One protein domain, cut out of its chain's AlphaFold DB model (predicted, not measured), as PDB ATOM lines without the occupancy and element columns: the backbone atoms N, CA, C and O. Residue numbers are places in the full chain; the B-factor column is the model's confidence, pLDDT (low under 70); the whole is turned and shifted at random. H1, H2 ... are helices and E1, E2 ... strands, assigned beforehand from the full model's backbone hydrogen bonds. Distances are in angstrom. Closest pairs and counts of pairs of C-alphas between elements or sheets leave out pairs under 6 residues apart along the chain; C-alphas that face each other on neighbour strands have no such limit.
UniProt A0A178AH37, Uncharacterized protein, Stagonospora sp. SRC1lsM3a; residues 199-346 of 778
ATOM      1  N   THR A 199     -47.140  27.372  -2.989       81.44
ATOM      2  CA  THR A 199     -48.462  27.148  -2.396       81.44
ATOM      3  C   THR A 199     -48.687  28.129  -1.238       81.44
ATOM      4  O   THR A 199     -47.725  28.541  -0.591       81.44
ATOM      5  N   SER A 200     -49.947  28.486  -0.936       84.25
ATOM      6  CA  SER A 200     -50.278  29.394   0.187       84.25
ATOM      7  C   SER A 200     -49.608  28.950   1.495       84.25
ATOM      8  O   SER A 200     -49.010  29.767   2.191       84.25
ATOM      9  N   LYS A 201     -49.577  27.632   1.744       85.88
ATOM     10  CA  LYS A 201     -48.881  27.011   2.874       85.88
ATOM     11  C   LYS A 201     -47.369  27.256   2.868       85.88
ATOM     12  O   LYS A 201     -46.819  27.646   3.892       85.88
ATOM     13  N   GLN A 202     -46.697  27.046   1.733       84.56
ATOM     14  CA  GLN A 202     -45.253  27.288   1.610       84.56
ATOM     15  C   GLN A 202     -44.914  28.770   1.782       84.56
ATOM     16  O   GLN A 202     -43.940  29.093   2.456       84.56
ATOM     17  N   ARG A 203     -45.732  29.669   1.224       86.88
ATOM     18  CA  ARG A 203     -45.532  31.111   1.381       86.88
ATOM     19  C   ARG A 203     -45.749  31.553   2.828       86.88
ATOM     20  O   ARG A 203     -44.893  32.236   3.373       86.88
ATOM     21  N   ALA A 204     -46.808  31.073   3.485       88.69
ATOM     22  CA  ALA A 204     -47.042  31.324   4.907       88.69
ATOM     23  C   ALA A 204     -45.902  30.784   5.789       88.69
ATOM     24  O   ALA A 204     -45.497  31.436   6.749       88.69
ATOM     25  N   PHE A 205     -45.349  29.614   5.453       89.00
ATOM     26  CA  PHE A 205     -44.190  29.064   6.156       89.00
ATOM     27  C   PHE A 205     -42.956  29.965   6.002       89.00
ATOM     28  O   PHE A 205     -42.340  30.318   7.005       89.00
ATOM     29  N   GLN A 206     -42.655  30.415   4.781       86.81
ATOM     30  CA  GLN A 206     -41.542  31.330   4.507       86.81
ATOM     31  C   GLN A 206     -41.716  32.695   5.193       86.81
ATOM     32  O   GLN A 206     -40.805  33.153   5.878       86.81
ATOM     33  N   GLU A 207     -42.889  33.324   5.078       89.00
ATOM     34  CA  GLU A 207     -43.186  34.631   5.691       89.00
ATOM     35  C   GLU A 207     -43.183  34.583   7.221       89.00
ATOM     36  O   GLU A 207     -42.832  35.559   7.889       89.00
ATOM     37  N   SER A 208     -43.517  33.428   7.803       88.44
ATOM     38  CA  SER A 208     -43.421  33.252   9.249       88.44
ATOM     39  C   SER A 208     -41.975  33.337   9.760       88.44
ATOM     40  O   SER A 208     -41.767  33.599  10.944       88.44
ATOM     41  N   GLY A 209     -40.971  33.130   8.898       89.06
ATOM     42  CA  GLY A 209     -39.575  32.953   9.303       89.06
ATOM     43  C   GLY A 209     -39.326  31.633  10.041       89.06
ATOM     44  O   GLY A 209     -38.281  31.469  10.668       89.06
ATOM     45  N   SER A 210     -40.288  30.706  10.002       89.31
ATOM     46  CA  SER A 210     -40.104  29.354  10.518       89.31
ATOM     47  C   SER A 210     -39.138  28.587   9.627       89.31
ATOM     48  O   SER A 210     -39.139  28.721   8.405       89.31
ATOM     49  N   MET A 211     -38.339  27.738  10.254       87.50
ATOM     50  CA  MET A 211     -37.468  26.787   9.578       87.50
ATOM     51  C   MET A 211     -37.608  25.426  10.255       87.50
ATOM     52  O   MET A 211     -38.120  25.309  11.373       87.50
ATOM     53  N   ASN A 212     -37.169  24.371   9.578       83.31
ATOM     54  CA  ASN A 212     -37.101  23.061  10.210       83.31
ATOM     55  C   ASN A 212     -36.240  23.147  11.484       83.31
ATOM     56  O   ASN A 212     -35.239  23.851  11.512       83.31
ATOM     57  N   LYS A 213     -36.709  22.514  12.569       83.75
ATOM     58  CA  LYS A 213     -36.146  22.602  13.935       83.75
ATOM     59  C   LYS A 213     -36.239  23.977  14.608       83.75
ATOM     60  O   LYS A 213     -35.696  24.138  15.703       83.75
ATOM     61  N   TYR A 214     -36.976  24.929  14.038       89.38
ATOM     62  CA  TYR A 214     -37.284  26.208  14.674       89.38
ATOM     63  C   TYR A 214     -38.610  26.777  14.141       89.38
ATOM     64  O   TYR A 214     -38.653  27.600  13.226       89.38
ATOM     65  N   LEU A 215     -39.719  26.308  14.715       91.69
ATOM     66  CA  LEU A 215     -41.065  26.712  14.304       91.69
ATOM     67  C   LEU A 215     -41.535  27.921  15.115       91.69
ATOM     68  O   LEU A 215     -41.474  27.912  16.347       91.69
ATOM     69  N   ILE A 216     -42.048  28.945  14.433       94.44
ATOM     70  CA  ILE A 216     -42.604  30.149  15.055       94.44
ATOM     71  C   ILE A 216     -44.129  30.044  15.026       94.44
ATOM     72  O   ILE A 216     -44.797  30.571  14.134       94.44
ATOM     73  N   LEU A 217     -44.691  29.327  16.005       94.06
ATOM     74  CA  LEU A 217     -46.118  28.990  16.011       94.06
ATOM     75  C   LEU A 217     -47.055  30.209  15.956       94.06
ATOM     76  O   LEU A 217     -48.003  30.136  15.177       94.06
ATOM     77  N   PRO A 218     -46.810  31.331  16.669       93.56
ATOM     78  CA  PRO A 218     -47.705  32.493  16.617       93.56
ATOM     79  C   PRO A 218     -47.849  33.116  15.223       93.56
ATOM     80  O   PRO A 218     -48.858  33.743  14.935       93.56
ATOM     81  N   LYS A 219     -46.859  32.930  14.341       91.69
ATOM     82  CA  LYS A 219     -46.926  33.409  12.952       91.69
ATOM     83  C   LYS A 219     -47.572  32.400  12.000       91.69
ATOM     84  O   LYS A 219     -48.041  32.784  10.934       91.69
ATOM     85  N   LEU A 220     -47.597  31.117  12.368       90.94
ATOM     86  CA  LEU A 220     -48.216  30.046  11.579       90.94
ATOM     87  C   LEU A 220     -49.703  29.855  11.922       90.94
ATOM     88  O   LEU A 220     -50.507  29.578  11.029       90.94
ATOM     89  N   TYR A 221     -50.067  30.002  13.197       91.81
ATOM     90  CA  TYR A 221     -51.432  29.872  13.714       91.81
ATOM     91  C   TYR A 221     -52.190  31.215  13.709       91.81
ATOM     92  O   TYR A 221     -51.582  32.270  13.509       91.81
ATOM     93  N   PRO A 222     -53.526  31.193  13.882       90.75
ATOM     94  CA  PRO A 222     -54.307  32.404  14.112       90.75
ATOM     95  C   PRO A 222     -53.867  33.168  15.360       90.75
ATOM     96  O   PRO A 222     -53.343  32.581  16.308       90.75
ATOM     97  N   ASP A 223     -54.191  34.457  15.386       91.38
ATOM     98  CA  ASP A 223     -54.108  35.246  16.612       91.38
ATOM     99  C   ASP A 223     -55.148  34.743  17.628       91.38
ATOM    100  O   ASP A 223     -56.119  34.062  17.276       91.38
ATOM    101  N   LEU A 224     -54.946  35.061  18.906       92.19
ATOM    102  CA  LEU A 224     -55.935  34.750  19.934       92.19
ATOM    103  C   LEU A 224     -57.131  35.695  19.836       92.19
ATOM    104  O   LEU A 224     -56.962  36.889  19.594       92.19
ATOM    105  N   GLU A 225     -58.328  35.162  20.088       90.31
ATOM    106  CA  GLU A 225     -59.548  35.962  20.197       90.31
ATOM    107  C   GLU A 225     -59.368  37.079  21.243       90.31
ATOM    108  O   GLU A 225     -58.665  36.909  22.242       90.31
ATOM    109  N   ASP A 226     -60.059  38.208  21.071       87.19
ATOM    110  CA  ASP A 226     -60.007  39.335  22.022       87.19
ATOM    111  C   ASP A 226     -60.403  38.938  23.453       87.19
ATOM    112  O   ASP A 226     -59.979  39.558  24.421       87.19
ATOM    113  N   SER A 227     -61.200  37.873  23.590       82.81
ATOM    114  CA  SER A 227     -61.618  37.318  24.877       82.81
ATOM    115  C   SER A 227     -60.574  36.430  25.561       82.81
ATOM    116  O   SER A 227     -60.838  35.974  26.671       82.81
ATOM    117  N   ALA A 228     -59.440  36.136  24.917       89.00
ATOM    118  CA  ALA A 228     -58.381  35.340  25.526       89.00
ATOM    119  C   ALA A 228     -57.692  36.115  26.657       89.00
ATOM    120  O   ALA A 228     -57.433  37.317  26.545       89.00
ATOM    121  N   SER A 229     -57.370  35.408  27.736       91.94
ATOM    122  CA  SER A 229     -56.718  35.967  28.912       91.94
ATOM    123  C   SER A 229     -55.368  36.604  28.563       91.94
ATOM    124  O   SER A 229     -54.620  36.129  27.701       91.94
ATOM    125  N   TYR A 230     -55.039  37.699  29.254       94.25
ATOM    126  CA  TYR A 230     -53.751  38.377  29.080       94.25
ATOM    127  C   TYR A 230     -52.574  37.440  29.379       94.25
ATOM    128  O   TYR A 230     -51.581  37.438  28.652       94.25
ATOM    129  N   GLU A 231     -52.709  36.611  30.417       94.69
ATOM    130  CA  GLU A 231     -51.688  35.644  30.815       94.69
ATOM    131  C   GLU A 231     -51.443  34.609  29.710       94.69
ATOM    132  O   GLU A 231     -50.300  34.438  29.285       94.69
ATOM    133  N   CYS A 232     -52.501  34.005  29.153       95.50
ATOM    134  CA  CYS A 232     -52.351  33.072  28.040       95.50
ATOM    135  C   CYS A 232     -51.728  33.737  26.811       95.50
ATOM    136  O   CYS A 232     -50.837  33.160  26.192       95.50
ATOM    137  N   ARG A 233     -52.139  34.966  26.471       95.44
ATOM    138  CA  ARG A 233     -51.559  35.715  25.344       95.44
ATOM    139  C   ARG A 233     -50.061  35.938  25.527       95.44
ATOM    140  O   ARG A 233     -49.288  35.630  24.622       95.44
ATOM    141  N   ARG A 234     -49.645  36.379  26.717       95.12
ATOM    142  CA  ARG A 234     -48.231  36.580  27.052       95.12
ATOM    143  C   ARG A 234     -47.434  35.281  26.944       95.12
ATOM    144  O   ARG A 234     -46.367  35.267  26.337       95.12
ATOM    145  N   VAL A 235     -47.936  34.192  27.524       94.75
ATOM    146  CA  VAL A 235     -47.242  32.895  27.516       94.75
ATOM    147  C   VAL A 235     -47.209  32.301  26.105       94.75
ATOM    148  O   VAL A 235     -46.173  31.779  25.691       94.75
ATOM    149  N   TRP A 236     -48.288  32.441  25.327       95.00
ATOM    150  CA  TRP A 236     -48.343  32.045  23.919       95.00
ATOM    151  C   TRP A 236     -47.277  32.768  23.093       95.00
ATOM    152  O   TRP A 236     -46.508  32.119  22.385       95.00
ATOM    153  N   GLU A 237     -47.164  34.086  23.229       93.25
ATOM    154  CA  GLU A 237     -46.160  34.886  22.521       93.25
ATOM    155  C   GLU A 237     -44.727  34.593  22.987       93.25
ATOM    156  O   GLU A 237     -43.803  34.659  22.180       93.25
ATOM    157  N   MET A 238     -44.529  34.226  24.256       92.88
ATOM    158  CA  MET A 238     -43.201  33.983  24.831       92.88
ATOM    159  C   MET A 238     -42.653  32.577  24.552       92.88
ATOM    160  O   MET A 238     -41.472  32.431  24.244       92.88
ATOM    161  N   HIS A 239     -43.484  31.537  24.674       91.19
ATOM    162  CA  HIS A 239     -43.030  30.136  24.679       91.19
ATOM    163  C   HIS A 239     -43.334  29.361  23.397       91.19
ATOM    164  O   HIS A 239     -42.808  28.265  23.203       91.19
ATOM    165  N   SER A 240     -44.181  29.904  22.527       90.50
ATOM    166  CA  SER A 240     -44.581  29.249  21.275       90.50
ATOM    167  C   SER A 240     -43.694  29.595  20.071       90.50
ATOM    168  O   SER A 240     -43.703  28.832  19.098       90.50
ATOM    169  N   PRO A 241     -42.903  30.689  20.074       91.75
ATOM    170  CA  PRO A 241     -41.783  30.837  19.153       91.75
ATOM    171  C   PRO A 241     -40.638  29.865  19.463       91.75
ATOM    172  O   PRO A 241     -40.303  29.612  20.616       91.75
ATOM    173  N   GLY A 242     -39.982  29.360  18.416       85.25
ATOM    174  CA  GLY A 242     -38.761  28.567  18.547       85.25
ATOM    175  C   GLY A 242     -38.981  27.115  18.972       85.25
ATOM    176  O   GLY A 242     -38.095  26.506  19.579       85.25
ATOM    177  N   LEU A 243     -40.140  26.535  18.639       90.75
ATOM    178  CA  LEU A 243     -40.388  25.116  18.879       90.75
ATOM    179  C   LEU A 243     -39.387  24.282  18.062       90.75
ATOM    180  O   LEU A 243     -39.396  24.303  16.829       90.75
ATOM    181  N   LYS A 244     -38.528  23.531  18.763       89.50
ATOM    182  CA  LYS A 244     -37.416  22.767  18.176       89.50
ATOM    183  C   LYS A 244     -37.857  21.453  17.528       89.50
ATOM    184  O   LYS A 244     -37.437  20.373  17.942       89.50
ATOM    185  N   CYS A 245     -38.731  21.551  16.535       88.44
ATOM    186  CA  CYS A 245     -39.311  20.418  15.821       88.44
ATOM    187  C   CYS A 245     -39.278  20.637  14.306       88.44
ATOM    188  O   CYS A 245     -39.264  21.766  13.824       88.44
ATOM    189  N   HIS A 246     -39.285  19.545  13.548       88.00
ATOM    190  CA  HIS A 246     -39.484  19.590  12.101       88.00
ATOM    191  C   HIS A 246     -40.915  20.041  11.760       88.00
ATOM    192  O   HIS A 246     -41.840  19.654  12.479       88.00
ATOM    193  N   GLU A 247     -41.128  20.781  10.659       86.88
ATOM    194  CA  GLU A 247     -42.461  21.313  10.296       86.88
ATOM    195  C   GLU A 247     -43.531  20.228  10.165       86.88
ATOM    196  O   GLU A 247     -44.711  20.467  10.415       86.88
ATOM    197  N   GLY A 248     -43.084  19.009   9.846       84.06
ATOM    198  CA  GLY A 248     -43.917  17.824   9.760       84.06
ATOM    199  C   GLY A 248     -44.872  17.739  10.942       84.06
ATOM    200  O   GLY A 248     -46.058  17.561  10.712       84.06
ATOM    201  N   ILE A 249     -44.408  17.964  12.181       87.44
ATOM    202  CA  ILE A 249     -45.225  17.800  13.399       87.44
ATOM    203  C   ILE A 249     -46.541  18.608  13.397       87.44
ATOM    204  O   ILE A 249     -47.491  18.261  14.104       87.44
ATOM    205  N   LEU A 250     -46.610  19.674  12.593       87.94
ATOM    206  CA  LEU A 250     -47.781  20.534  12.435       87.94
ATOM    207  C   LEU A 250     -48.847  19.958  11.500       87.94
ATOM    208  O   LEU A 250     -49.965  20.467  11.463       87.94
ATOM    209  N   SER A 251     -48.523  18.933  10.719       82.06
ATOM    210  CA  SER A 251     -49.444  18.409   9.727       82.06
ATOM    211  C   SER A 251     -50.582  17.623  10.364       82.06
ATOM    212  O   SER A 251     -50.382  16.592  10.999       82.06
ATOM    213  N   THR A 252     -51.810  18.075  10.128       80.00
ATOM    214  CA  THR A 252     -53.018  17.392  10.612       80.00
ATOM    215  C   THR A 252     -53.404  16.197   9.739       80.00
ATOM    216  O   THR A 252     -54.246  15.383  10.120       80.00
ATOM    217  N   ALA A 253     -52.779  16.041   8.567       75.88
ATOM    218  CA  ALA A 253     -53.181  15.032   7.595       75.88
ATOM    219  C   ALA A 253     -53.003  13.588   8.099       75.88
ATOM    220  O   ALA A 253     -53.751  12.700   7.689       75.88
ATOM    221  N   TRP A 254     -52.103  13.351   9.057       74.88
ATOM    222  CA  TRP A 254     -51.979  12.053   9.717       74.88
ATOM    223  C   TRP A 254     -52.805  11.903  10.989       74.88
ATOM    224  O   TRP A 254     -52.796  10.812  11.547       74.88
ATOM    225  N   ASP A 255     -53.511  12.924  11.482       75.88
ATOM    226  CA  ASP A 255     -54.258  12.816  12.746       75.88
ATOM    227  C   ASP A 255     -55.339  11.738  12.632       75.88
ATOM    228  O   ASP A 255     -55.397  10.818  13.449       75.88
ATOM    229  N   LYS A 256     -56.087  11.769  11.524       69.44
ATOM    230  CA  LYS A 256     -57.056  10.731  11.131       69.44
ATOM    231  C   LYS A 256     -56.408   9.514  10.466       69.44
ATOM    232  O   LYS A 256     -57.101   8.549  10.162       69.44
ATOM    233  N   GLY A 257     -55.104   9.585  10.195       70.19
ATOM    234  CA  GLY A 257     -54.370   8.572   9.450       70.19
ATOM    235  C   GLY A 257     -54.893   8.371   8.030       70.19
ATOM    236  O   GLY A 257     -54.861   7.261   7.552       70.19
ATOM    237  N   ASP A 258     -55.432   9.378   7.344       74.06
ATOM    238  CA  ASP A 258     -55.986   9.161   6.002       74.06
ATOM    239  C   ASP A 258     -54.876   9.107   4.943       74.06
ATOM    240  O   ASP A 258     -54.249  10.111   4.629       74.06
ATOM    241  N   GLY A 259     -54.637   7.934   4.369       72.12
ATOM    242  CA  GLY A 259     -53.548   7.669   3.431       72.12
ATOM    243  C   GLY A 259     -53.688   8.415   2.114       72.12
ATOM    244  O   GLY A 259     -52.674   8.768   1.517       72.12
ATOM    245  N   ASP A 260     -54.913   8.695   1.670       75.00
ATOM    246  CA  ASP A 260     -55.134   9.524   0.486       75.00
ATOM    247  C   ASP A 260     -54.830  10.985   0.803       75.00
ATOM    248  O   ASP A 260     -54.189  11.664   0.001       75.00
ATOM    249  N   HIS A 261     -55.190  11.445   2.003       70.94
ATOM    250  CA  HIS A 261     -54.836  12.783   2.466       70.94
ATOM    251  C   HIS A 261     -53.322  12.940   2.677       70.94
ATOM    252  O   HIS A 261     -52.749  13.938   2.253       70.94
ATOM    253  N   ILE A 262     -52.656  11.934   3.249       74.31
ATOM    254  CA  ILE A 262     -51.200  11.884   3.447       74.31
ATOM    255  C   ILE A 262     -50.477  11.906   2.096       74.31
ATOM    256  O   ILE A 262     -49.579  12.722   1.899       74.31
ATOM    257  N   ARG A 263     -50.916  11.090   1.125       75.62
ATOM    258  CA  ARG A 263     -50.367  11.101  -0.242       75.62
ATOM    259  C   ARG A 263     -50.608  12.432  -0.953       75.62
ATOM    260  O   ARG A 263     -49.696  12.948  -1.594       75.62
ATOM    261  N   ALA A 264     -51.804  13.009  -0.831       72.44
ATOM    262  CA  ALA A 264     -52.130  14.310  -1.416       72.44
ATOM    263  C   ALA A 264     -51.294  15.445  -0.802       72.44
ATOM    264  O   ALA A 264     -50.832  16.329  -1.521       72.44
ATOM    265  N   ALA A 265     -51.041  15.372   0.507       68.69
ATOM    266  CA  ALA A 265     -50.161  16.278   1.235       68.69
ATOM    267  C   ALA A 265     -48.666  16.021   0.965       68.69
ATOM    268  O   ALA A 265     -47.830  16.719   1.532       68.69
ATOM    269  N   LYS A 266     -48.326  15.036   0.112       70.44
ATOM    270  CA  LYS A 266     -46.956  14.579  -0.176       70.44
ATOM    271  C   LYS A 266     -46.172  14.247   1.089       70.44
ATOM    272  O   LYS A 266     -44.977  14.507   1.177       70.44
ATOM    273  N   MET A 267     -46.866  13.691   2.077       72.19
ATOM    274  CA  MET A 267     -46.249  13.344   3.336       72.19
ATOM    275  C   MET A 267     -45.743  11.918   3.345       72.19
ATOM    276  O   MET A 267     -46.504  10.973   3.152       72.19
ATOM    277  N   ASP A 268     -44.461  11.781   3.639       77.31
ATOM    278  CA  ASP A 268     -43.808  10.496   3.769       77.31
ATOM    279  C   ASP A 268     -43.673  10.096   5.241       77.31
ATOM    280  O   ASP A 268     -42.825  10.628   5.955       77.31
ATOM    281  N   ILE A 269     -44.517   9.180   5.725       79.88
ATOM    282  CA  ILE A 269     -44.540   8.820   7.153       79.88
ATOM    283  C   ILE A 269     -43.158   8.364   7.624       79.88
ATOM    284  O   ILE A 269     -42.714   8.792   8.687       79.88
ATOM    285  N   TYR A 270     -42.456   7.549   6.836       83.00
ATOM    286  CA  TYR A 270     -41.120   7.099   7.208       83.00
ATOM    287  C   TYR A 270     -40.136   8.275   7.241       83.00
ATOM    288  O   TYR A 270     -39.490   8.502   8.270       83.00
ATOM    289  N   GLY A 271     -40.083   9.075   6.172       80.19
ATOM    290  CA  GLY A 271     -39.207  10.250   6.100       80.19
ATOM    291  C   GLY A 271     -39.440  11.241   7.249       80.19
ATOM    292  O   GLY A 271     -38.493  11.676   7.904       80.19
ATOM    293  N   TYR A 272     -40.700  11.537   7.572       79.75
ATOM    294  CA  TYR A 272     -41.050  12.433   8.674       79.75
ATOM    295  C   TYR A 272     -40.775  11.829  10.052       79.75
ATOM    296  O   TYR A 272     -40.359  12.571  10.939       79.75
ATOM    297  N   THR A 273     -40.966  10.518  10.263       83.00
ATOM    298  CA  THR A 273     -40.595   9.894  11.549       83.00
ATOM    299  C   THR A 273     -39.106  10.051  11.828       83.00
ATOM    300  O   THR A 273     -38.755  10.396  12.952       83.00
ATOM    301  N   LYS A 274     -38.239   9.902  10.816       78.38
ATOM    302  CA  LYS A 274     -36.796  10.142  10.959       78.38
ATOM    303  C   LYS A 274     -36.522  11.561  11.463       78.38
ATOM    304  O   LYS A 274     -35.867  11.696  12.482       78.38
ATOM    305  N   LEU A 275     -37.091  12.579  10.810       80.31
ATOM    306  CA  LEU A 275     -36.813  13.993  11.109       80.31
ATOM    307  C   LEU A 275     -37.485  14.521  12.386       80.31
ATOM    308  O   LEU A 275     -36.935  15.371  13.083       80.31
ATOM    309  N   VAL A 276     -38.705  14.073  12.695       84.69
ATOM    310  CA  VAL A 276     -39.444  14.529  13.888       84.69
ATOM    311  C   VAL A 276     -38.959  13.800  15.139       84.69
ATOM    312  O   VAL A 276     -38.828  14.411  16.203       84.69
ATOM    313  N   CYS A 277     -38.681  12.502  15.020       82.31
ATOM    314  CA  CYS A 277     -38.207  11.666  16.119       82.31
ATOM    315  C   CYS A 277     -36.672  11.659  16.236       82.31
ATOM    316  O   CYS A 277     -36.143  10.788  16.924       82.31
ATOM    317  N   ASP A 278     -35.994  12.616  15.582       67.62
ATOM    318  CA  ASP A 278     -34.538  12.785  15.461       67.62
ATOM    319  C   ASP A 278     -33.759  12.424  16.737       67.62
ATOM    320  O   ASP A 278     -34.176  12.724  17.861       67.62
ATOM    321  N   GLU A 279     -32.574  11.833  16.560       54.59
ATOM    322  CA  GLU A 279     -31.649  11.560  17.656       54.59
ATOM    323  C   GLU A 279     -30.838  12.807  18.071       54.59
ATOM    324  O   GLU A 279     -30.319  13.524  17.215       54.59
ATOM    325  N   PRO A 280     -30.670  13.060  19.384       53.31
ATOM    326  CA  PRO A 280     -31.287  12.326  20.485       53.31
ATOM    327  C   PRO A 280     -32.787  12.649  20.564       53.31
ATOM    328  O   PRO A 280     -33.142  13.830  20.565       53.31
ATOM    329  N   ARG A 281     -33.628  11.600  20.720       60.41
ATOM    330  CA  ARG A 281     -35.122  11.556  20.756       60.41
ATOM    331  C   ARG A 281     -35.801  12.472  21.799       60.41
ATOM    332  O   ARG A 281     -36.924  12.244  22.233       60.41
ATOM    333  N   THR A 282     -35.106  13.486  22.288       66.19
ATOM    334  CA  THR A 282     -35.481  14.315  23.423       66.19
ATOM    335  C   THR A 282     -35.725  15.769  23.045       66.19
ATOM    336  O   THR A 282     -36.447  16.429  23.779       66.19
ATOM    337  N   THR A 283     -35.194  16.292  21.932       82.56
ATOM    338  CA  THR A 283     -35.261  17.742  21.668       82.56
ATOM    339  C   THR A 283     -36.674  18.209  21.325       82.56
ATOM    340  O   THR A 283     -37.223  19.038  22.051       82.56
ATOM    341  N   CYS A 284     -37.294  17.639  20.285       88.12
ATOM    342  CA  CYS A 284     -38.665  17.996  19.908       88.12
ATOM    343  C   CYS A 284     -39.666  17.601  21.007       88.12
ATOM    344  O   CYS A 284     -40.494  18.409  21.415       88.12
ATOM    345  N   SER A 285     -39.510  16.404  21.585       89.06
ATOM    346  CA  SER A 285     -40.340  15.926  22.696       89.06
ATOM    347  C   SER A 285     -40.322  16.868  23.906       89.06
ATOM    348  O   SER A 285     -41.371  17.224  24.435       89.06
ATOM    349  N   ARG A 286     -39.130  17.309  24.336       89.00
ATOM    350  CA  ARG A 286     -38.967  18.236  25.463       89.00
ATOM    351  C   ARG A 286     -39.538  19.608  25.135       89.00
ATOM    352  O   ARG A 286     -40.170  20.195  26.000       89.00
ATOM    353  N   ALA A 287     -39.346  20.097  23.910       90.88
ATOM    354  CA  ALA A 287     -39.889  21.384  23.486       90.88
ATOM    355  C   ALA A 287     -41.428  21.374  23.472       90.88
ATOM    356  O   ALA A 287     -42.043  22.293  24.000       90.88
ATOM    357  N   ILE A 288     -42.044  20.310  22.947       92.75
ATOM    358  CA  ILE A 288     -43.504  20.143  22.940       92.75
ATOM    359  C   ILE A 288     -44.053  19.996  24.362       92.75
ATOM    360  O   ILE A 288     -45.047  20.634  24.692       92.75
ATOM    361  N   ARG A 289     -43.405  19.195  25.220       92.19
ATOM    362  CA  ARG A 289     -43.846  19.030  26.614       92.19
ATOM    363  C   ARG A 289     -43.691  20.314  27.424       92.19
ATOM    364  O   ARG A 289     -44.623  20.681  28.118       92.19
ATOM    365  N   ALA A 290     -42.587  21.043  27.258       92.25
ATOM    366  CA  ALA A 290     -42.412  22.352  27.884       92.25
ATOM    367  C   ALA A 290     -43.468  23.357  27.402       92.25
ATOM    368  O   ALA A 290     -44.041  24.074  28.213       92.25
ATOM    369  N   LEU A 291     -43.771  23.382  26.097       94.25
ATOM    370  CA  LEU A 291     -44.870  24.189  25.567       94.25
ATOM    371  C   LEU A 291     -46.198  23.807  26.234       94.25
ATOM    372  O   LEU A 291     -46.919  24.686  26.687       94.25
ATOM    373  N   HIS A 292     -46.504  22.512  26.325       93.00
ATOM    374  CA  HIS A 292     -47.719  22.021  26.969       93.00
ATOM    375  C   HIS A 292     -47.803  22.404  28.447       93.00
ATOM    376  O   HIS A 292     -48.849  22.880  28.874       93.00
ATOM    377  N   ASP A 293     -46.727  22.242  29.211       91.50
ATOM    378  CA  ASP A 293     -46.704  22.579  30.636       91.50
ATOM    379  C   ASP A 293     -46.918  24.087  30.848       91.50
ATOM    380  O   ASP A 293     -47.779  24.472  31.636       91.50
ATOM    381  N   ASN A 294     -46.262  24.935  30.048       93.12
ATOM    382  CA  ASN A 294     -46.467  26.387  30.092       93.12
ATOM    383  C   ASN A 294     -47.903  26.786  29.707       93.12
ATOM    384  O   ASN A 294     -48.524  27.605  30.380       93.12
ATOM    385  N   MET A 295     -48.463  26.198  28.639       93.19
ATOM    386  CA  MET A 295     -49.850  26.479  28.242       93.19
ATOM    387  C   MET A 295     -50.846  26.001  29.298       93.19
ATOM    388  O   MET A 295     -51.834  26.678  29.549       93.19
ATOM    389  N   LYS A 296     -50.590  24.861  29.942       90.25
ATOM    390  CA  LYS A 296     -51.456  24.306  30.985       90.25
ATOM    391  C   LYS A 296     -51.550  25.209  32.213       90.25
ATOM    392  O   LYS A 296     -52.589  25.231  32.866       90.25
ATOM    393  N   GLU A 297     -50.470  25.903  32.549       88.88
ATOM    394  CA  GLU A 297     -50.423  26.808  33.701       88.88
ATOM    395  C   GLU A 297     -51.102  28.157  33.424       88.88
ATOM    396  O   GLU A 297     -51.654  28.758  34.345       88.88
ATOM    397  N   ALA A 298     -51.089  28.613  32.168       90.38
ATOM    398  CA  ALA A 298     -51.471  29.977  31.800       90.38
ATOM    399  C   ALA A 298     -52.765  30.102  30.983       90.38
ATOM    400  O   ALA A 298     -53.378  31.169  30.985       90.38
ATOM    401  N   CYS A 299     -53.165  29.051  30.265       88.75
ATOM    402  CA  CYS A 299     -54.274  29.085  29.318       88.75
ATOM    403  C   CYS A 299     -55.434  28.193  29.760       88.75
ATOM    404  O   CYS A 299     -55.262  27.010  30.056       88.75
ATOM    405  N   ASP A 300     -56.645  28.739  29.694       84.81
ATOM    406  CA  ASP A 300     -57.876  27.968  29.827       84.81
ATOM    407  C   ASP A 300     -58.307  27.440  28.449       84.81
ATOM    408  O   ASP A 300     -58.546  28.201  27.510       84.81
ATOM    409  N   GLU A 301     -58.426  26.114  28.315       76.88
ATOM    410  CA  GLU A 301     -58.774  25.442  27.050       76.88
ATOM    411  C   GLU A 301     -60.128  25.896  26.475       76.88
ATOM    412  O   GLU A 301     -60.378  25.794  25.265       76.88
ATOM    413  N   ARG A 302     -61.009  26.422  27.334       73.25
ATOM    414  CA  ARG A 302     -62.342  26.871  26.962       73.25
ATOM    415  C   ARG A 302     -62.366  28.338  26.574       73.25
ATOM    416  O   ARG A 302     -63.094  28.650  25.641       73.25
ATOM    417  N   THR A 303     -61.681  29.246  27.262       79.69
ATOM    418  CA  THR A 303     -61.781  30.692  26.972       79.69
ATOM    419  C   THR A 303     -60.679  31.213  26.062       79.69
ATOM    420  O   THR A 303     -60.935  32.126  25.275       79.69
ATOM    421  N   ASP A 304     -59.495  30.608  26.102       88.69
ATOM    422  CA  ASP A 304     -58.318  31.120  25.407       88.69
ATOM    423  C   ASP A 304     -58.177  30.445  24.040       88.69
ATOM    424  O   ASP A 304     -57.568  29.385  23.876       88.69
ATOM    425  N   ARG A 305     -58.830  31.049  23.042       88.06
ATOM    426  CA  ARG A 305     -59.077  30.450  21.722       88.06
ATOM    427  C   ARG A 305     -58.362  31.178  20.592       88.06
ATOM    428  O   ARG A 305     -58.088  32.368  20.685       88.06
ATOM    429  N   PHE A 306     -58.143  30.454  19.498       91.19
ATOM    430  CA  PHE A 306     -57.681  30.999  18.223       91.19
ATOM    431  C   PHE A 306     -58.831  31.600  17.407       91.19
ATOM    432  O   PHE A 306     -59.864  30.950  17.207       91.19
ATOM    433  N   ASP A 307     -58.611  32.791  16.848       89.31
ATOM    434  CA  ASP A 307     -59.539  33.482  15.954       89.31
ATOM    435  C   ASP A 307     -59.432  32.961  14.514       89.31
ATOM    436  O   ASP A 307     -58.849  33.557  13.599       89.31
ATOM    437  N   TRP A 308     -60.018  31.786  14.307       85.81
ATOM    438  CA  TRP A 308     -60.064  31.148  12.996       85.81
ATOM    439  C   TRP A 308     -60.890  31.929  11.967       85.81
ATOM    440  O   TRP A 308     -60.655  31.759  10.770       85.81
ATOM    441  N   ASP A 309     -61.841  32.761  12.390       83.75
ATOM    442  CA  ASP A 309     -62.718  33.497  11.474       83.75
ATOM    443  C   ASP A 309     -61.965  34.644  10.796       83.75
ATOM    444  O   ASP A 309     -62.095  34.846   9.583       83.75
ATOM    445  N   ASN A 310     -61.109  35.347  11.541       85.69
ATOM    446  CA  ASN A 310     -60.210  36.337  10.956       85.69
ATOM    447  C   ASN A 310     -59.028  35.694  10.222       85.69
ATOM    448  O   ASN A 310     -58.625  36.198   9.173       85.69
ATOM    449  N   TYR A 311     -58.527  34.542  10.676       86.88
ATOM    450  CA  TYR A 311     -57.438  33.837   9.990       86.88
ATOM    451  C   TYR A 311     -57.769  33.462   8.539       86.88
ATOM    452  O   TYR A 311     -56.920  33.593   7.659       86.88
ATOM    453  N   LYS A 312     -59.019  33.068   8.253       84.00
ATOM    454  CA  LYS A 312     -59.465  32.746   6.882       84.00
ATOM    455  C   LYS A 312     -59.330  33.910   5.901       84.00
ATOM    456  O   LYS A 312     -59.250  33.670   4.698       84.00
ATOM    457  N   LYS A 313     -59.329  35.150   6.404       85.19
ATOM    458  CA  LYS A 313     -59.220  36.374   5.599       85.19
ATOM    459  C   LYS A 313     -57.771  36.704   5.222       85.19
ATOM    460  O   LYS A 313     -57.569  37.601   4.409       85.19
ATOM    461  N   ARG A 314     -56.775  36.014   5.795       83.81
ATOM    462  CA  ARG A 314     -55.359  36.204   5.446       83.81
ATOM    463  C   ARG A 314     -55.088  35.708   4.020       83.81
ATOM    464  O   ARG A 314     -55.605  34.667   3.612       83.81
ATOM    465  N   GLU A 315     -54.269  36.457   3.282       82.44
ATOM    466  CA  GLU A 315     -53.882  36.141   1.898       82.44
ATOM    467  C   GLU A 315     -53.090  34.826   1.823       82.44
ATOM    468  O   GLU A 315     -53.394  33.943   1.013       82.44
ATOM    469  N   PHE A 316     -52.129  34.662   2.736       85.31
ATOM    470  CA  PHE A 316     -51.356  33.439   2.912       85.31
ATOM    471  C   PHE A 316     -51.648  32.832   4.276       85.31
ATOM    472  O   PHE A 316     -51.643  33.516   5.301       85.31
ATOM    473  N   ARG A 317     -51.925  31.529   4.287       86.81
ATOM    474  CA  ARG A 317     -52.217  30.780   5.508       86.81
ATOM    475  C   ARG A 317     -51.578  29.405   5.451       86.81
ATOM    476  O   ARG A 317     -51.523  28.776   4.396       86.81
ATOM    477  N   TYR A 318     -51.089  28.951   6.599       87.44
ATOM    478  CA  TYR A 318     -50.465  27.637   6.720       87.44
ATOM    479  C   TYR A 318     -51.513  26.522   6.810       87.44
ATOM    480  O   TYR A 318     -51.304  25.443   6.257       87.44
ATOM    481  N   PHE A 319     -52.640  26.801   7.473       86.88
ATOM    482  CA  PHE A 319     -53.757  25.871   7.639       86.88
ATOM    483  C   PHE A 319     -54.951  26.283   6.774       86.88
ATOM    484  O   PHE A 319     -55.355  27.447   6.767       86.88
ATOM    485  N   ASP A 320     -55.543  25.322   6.075       75.12
ATOM    486  CA  ASP A 320     -56.765  25.506   5.299       75.12
ATOM    487  C   ASP A 320     -58.014  25.074   6.084       75.12
ATOM    488  O   ASP A 320     -57.948  24.417   7.118       75.12
ATOM    489  N   ASP A 321     -59.203  25.389   5.559       65.19
ATOM    490  CA  ASP A 321     -60.482  24.979   6.164       65.19
ATOM    491  C   ASP A 321     -60.665  23.457   6.288       65.19
ATOM    492  O   ASP A 321     -61.532  23.004   7.034       65.19
ATOM    493  N   LYS A 322     -59.860  22.676   5.560       58.62
ATOM    494  CA  LYS A 322     -59.862  21.207   5.588       58.62
ATOM    495  C   LYS A 322     -58.965  20.621   6.679       58.62
ATOM    496  O   LYS A 322     -59.118  19.442   6.996       58.62
ATOM    497  N   ASP A 323     -58.041  21.410   7.220       61.44
ATOM    498  CA  ASP A 323     -57.157  20.970   8.291       61.44
ATOM    499  C   ASP A 323     -57.931  20.917   9.611       61.44
ATOM    500  O   ASP A 323     -58.787  21.762   9.887       61.44
ATOM    501  N   GLY A 324     -57.666  19.895  10.429       59.31
ATOM    502  CA  GLY A 324     -58.253  19.816  11.767       59.31
ATOM    503  C   GLY A 324     -57.866  21.055  12.578       59.31
ATOM    504  O   GLY A 324     -56.681  21.335  12.738       59.31
ATOM    505  N   LYS A 325     -58.849  21.819  13.065       70.19
ATOM    506  CA  LYS A 325     -58.600  23.098  13.741       70.19
ATOM    507  C   LYS A 325     -58.454  22.891  15.239       70.19
ATOM    508  O   LYS A 325     -59.438  22.626  15.928       70.19
ATOM    509  N   ASP A 326     -57.236  23.049  15.746       83.19
ATOM    510  CA  ASP A 326     -57.010  23.160  17.185       83.19
ATOM    511  C   ASP A 326     -57.707  24.434  17.707       83.19
ATOM    512  O   ASP A 326     -57.662  25.498  17.082       83.19
ATOM    513  N   SER A 327     -58.433  24.327  18.821       81.50
ATOM    514  CA  SER A 327     -59.326  25.397  19.288       81.50
ATOM    515  C   SER A 327     -58.596  26.600  19.885       81.50
ATOM    516  O   SER A 327     -59.148  27.699  19.849       81.50
ATOM    517  N   GLY A 328     -57.388  26.393  20.410       89.62
ATOM    518  CA  GLY A 328     -56.570  27.379  21.116       89.62
ATOM    519  C   GLY A 328     -55.188  26.816  21.487       89.62
ATOM    520  O   GLY A 328     -54.908  25.648  21.182       89.62
ATOM    521  N   PRO A 329     -54.332  27.605  22.161       92.50
ATOM    522  CA  PRO A 329     -52.960  27.230  22.519       92.50
ATOM    523  C   PRO A 329     -52.832  25.933  23.315       92.50
ATOM    524  O   PRO A 329     -52.018  25.074  22.974       92.50
ATOM    525  N   MET A 330     -53.670  25.757  24.341       89.75
ATOM    526  CA  MET A 330     -53.642  24.558  25.180       89.75
ATOM    527  C   MET A 330     -53.974  23.303  24.367       89.75
ATOM    528  O   MET A 330     -53.236  22.315  24.393       89.75
ATOM    529  N   ARG A 331     -55.040  23.371  23.557       86.50
ATOM    530  CA  ARG A 331     -55.445  22.264  22.685       86.50
ATOM    531  C   ARG A 331     -54.375  21.933  21.651       86.50
ATOM    532  O   ARG A 331     -54.100  20.760  21.418       86.50
ATOM    533  N   LEU A 332     -53.739  22.949  21.069       91.19
ATOM    534  CA  LEU A 332     -52.623  22.758  20.149       91.19
ATOM    535  C   LEU A 332     -51.463  22.019  20.824       91.19
ATOM    536  O   LEU A 332     -50.951  21.051  20.266       91.19
ATOM    537  N   ALA A 333     -51.058  22.431  22.025       91.12
ATOM    538  CA  ALA A 333     -49.955  21.786  22.730       91.12
ATOM    539  C   ALA A 333     -50.269  20.317  23.084       91.12
ATOM    540  O   ALA A 333     -49.414  19.441  22.918       91.12
ATOM    541  N   GLN A 334     -51.512  20.020  23.486       88.25
ATOM    542  CA  GLN A 334     -51.995  18.644  23.664       88.25
ATOM    543  C   GLN A 334     -51.949  17.853  22.348       88.25
ATOM    544  O   GLN A 334     -51.424  16.740  22.311       88.25
ATOM    545  N   SER A 335     -52.464  18.429  21.256       88.06
ATOM    546  CA  SER A 335     -52.474  17.808  19.929       88.06
ATOM    547  C   SER A 335     -51.060  17.517  19.431       88.06
ATOM    548  O   SER A 335     -50.810  16.415  18.948       88.06
ATOM    549  N   LEU A 336     -50.115  18.448  19.590       90.19
ATOM    550  CA  LEU A 336     -48.704  18.247  19.243       90.19
ATOM    551  C   LEU A 336     -48.061  17.147  20.091       90.19
ATOM    552  O   LEU A 336     -47.332  16.319  19.546       90.19
ATOM    553  N   THR A 337     -48.369  17.092  21.389       89.69
ATOM    554  CA  THR A 337     -47.892  16.025  22.282       89.69
ATOM    555  C   THR A 337     -48.412  14.667  21.823       89.69
ATOM    556  O   THR A 337     -47.624  13.756  21.587       89.69
ATOM    557  N   ALA A 338     -49.720  14.546  21.587       84.88
ATOM    558  CA  ALA A 338     -50.339  13.311  21.114       84.88
ATOM    559  C   ALA A 338     -49.837  12.892  19.720       84.88
ATOM    560  O   ALA A 338     -49.629  11.702  19.468       84.88
ATOM    561  N   ARG A 339     -49.612  13.853  18.811       86.19
ATOM    562  CA  ARG A 339     -48.988  13.598  17.503       86.19
ATOM    563  C   ARG A 339     -47.576  13.059  17.680       86.19
ATOM    564  O   ARG A 339     -47.265  12.042  17.072       86.19
ATOM    565  N   TYR A 340     -46.753  13.700  18.510       87.69
ATOM    566  CA  TYR A 340     -45.377  13.278  18.761       87.69
ATOM    567  C   TYR A 340     -45.328  11.886  19.387       87.69
ATOM    568  O   TYR A 340     -44.690  10.994  18.832       87.69
ATOM    569  N   ASP A 341     -46.031  11.686  20.502       84.38
ATOM    570  CA  ASP A 341     -46.022  10.426  21.245       84.38
ATOM    571  C   ASP A 341     -46.488   9.272  20.363       84.38
ATOM    572  O   ASP A 341     -45.956   8.173  20.448       84.38
ATOM    573  N   SER A 342     -47.445   9.524  19.470       81.56
ATOM    574  CA  SER A 342     -47.935   8.489  18.580       81.56
ATOM    575  C   SER A 342     -47.062   8.295  17.334       81.56
ATOM    576  O   SER A 342     -46.920   7.159  16.885       81.56
ATOM    577  N   LEU A 343     -46.464   9.353  16.770       82.94
ATOM    578  CA  LEU A 343     -45.537   9.267  15.632       82.94
ATOM    579  C   LEU A 343     -44.228   8.572  16.017       82.94
ATOM    580  O   LEU A 343     -43.726   7.746  15.260       82.94
ATOM    581  N   CYS A 344     -43.719   8.889  17.203       83.06
ATOM    582  CA  CYS A 344     -42.458   8.394  17.738       83.06
ATOM    583  C   CYS A 344     -42.632   7.187  18.673       83.06
ATOM    584  O   CYS A 344     -41.668   6.788  19.331       83.06
ATOM    585  N   ASP A 345     -43.836   6.602  18.724       78.50
ATOM    586  CA  ASP A 345     -44.109   5.383  19.483       78.50
ATOM    587  C   ASP A 345     -43.235   4.233  18.963       78.50
ATOM    588  O   ASP A 345     -43.128   3.979  17.756       78.50
ATOM    589  N   GLY A 346     -42.600   3.531  19.892       71.31
ATOM    590  CA  GLY A 346     -41.625   2.489  19.614       71.31
ATOM    591  C   GLY A 346     -41.570   1.464  20.743       71.31
ATOM    592  O   GLY A 346     -42.275   1.586  21.746       71.31
TER     593      GLY A 346
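Overview. This is residues 199 to 346 of the 778 residues of an uncharacterized protein of Stagonospora sp. SRC1lsM3a (UniProt A0A178AH37). Two long helices, H7 and H9, lie side by side and run opposite ways, and H3 lines up beside residues 291 to 298 of H7. On one side of this helical slab is a looser half of short helices and loops: H4 near the middle of the whole, H5 and H6 toward one end of the longest axis, H8 toward the other end, and H1 and H2, which touch each other, in between along that axis. The printed part has 148 residues with nine named helices and one named strand, in the order H1 H2 H3 E1 H4 H5 H6 H7 H8 H9, and its class is mostly helix. It is compact, with a radius of gyration of the C-alphas of 14.6 A, and rounded, with spans of 40 by 33 by 27 A.

Along the chain. H7, residues 283 to 298, is the longest helix at 22.7 A, from C-alpha 283 at (-35.261, 17.742, 21.668) to C-alpha 298 at (-51.471, 29.977, 31.800). H9, residues 329 to 343, measures 20.6 A and ends with C-alpha 343 at (-45.537, 9.267, 15.632). H3 is residues 230 to 239, 14.2 A; H1 is residues 200 to 208, 12.0 A, with C-alpha 200 at (-50.278, 29.394, 0.187); H6 is residues 269 to 276, 10.2 A. The shorter elements are H2, residues 217 to 220; strand E1, residues 241 to 243; H4, residues 247 to 250; H5, residues 259 to 264; and H8, residues 308 to 311.

Arrangement. H7 and H9 touch at a shallow tilt of 29 degrees, opposite ways; their closest C-alphas, of His 292 and Ala 333, are 4.8 A apart. H7 touches H3 with residues 291 to 298 alone, at a shallow tilt of 11 degrees, opposite ways, closest at the C-alphas of Cys 232 and Ala 298, 4.9 A. H9 touches H4 with residues 336 to 340 alone; the closest C-alphas, of Ile 249 and Leu 336, are 6.8 A apart. H4 and H6 only just touch, with 3 pairs of C-alphas within 8 A, the closest those of Gly 248 and Tyr 272, 6.2 A. H1 touches H2, closest at the C-alphas of Ser 208 and Lys 219, 5.1 A. H5 and H8 touch no helix. E1 pairs with no named strand, but residues 215 to 216 pair antiparallel with it. In H1, H3, H5, H6, H7 and H9 every O i to N i+4 pair is within hydrogen-bond range; H2, H4 and H8 are too short for such a pair, and the one O i to N i+3 pair is within range in H2 and H4 but not in H8.

Size, cuts and confidence. The C-alphas farthest apart, of Asp 226 and Gly 346, are 41.2 A apart. The printed part has no cut. The link from H8 to H9, residues 312 to 328, is long. The mean pLDDT of the printed part is 84.2; residues 256, 265, 278 to 282 and 321 to 324 are under 70.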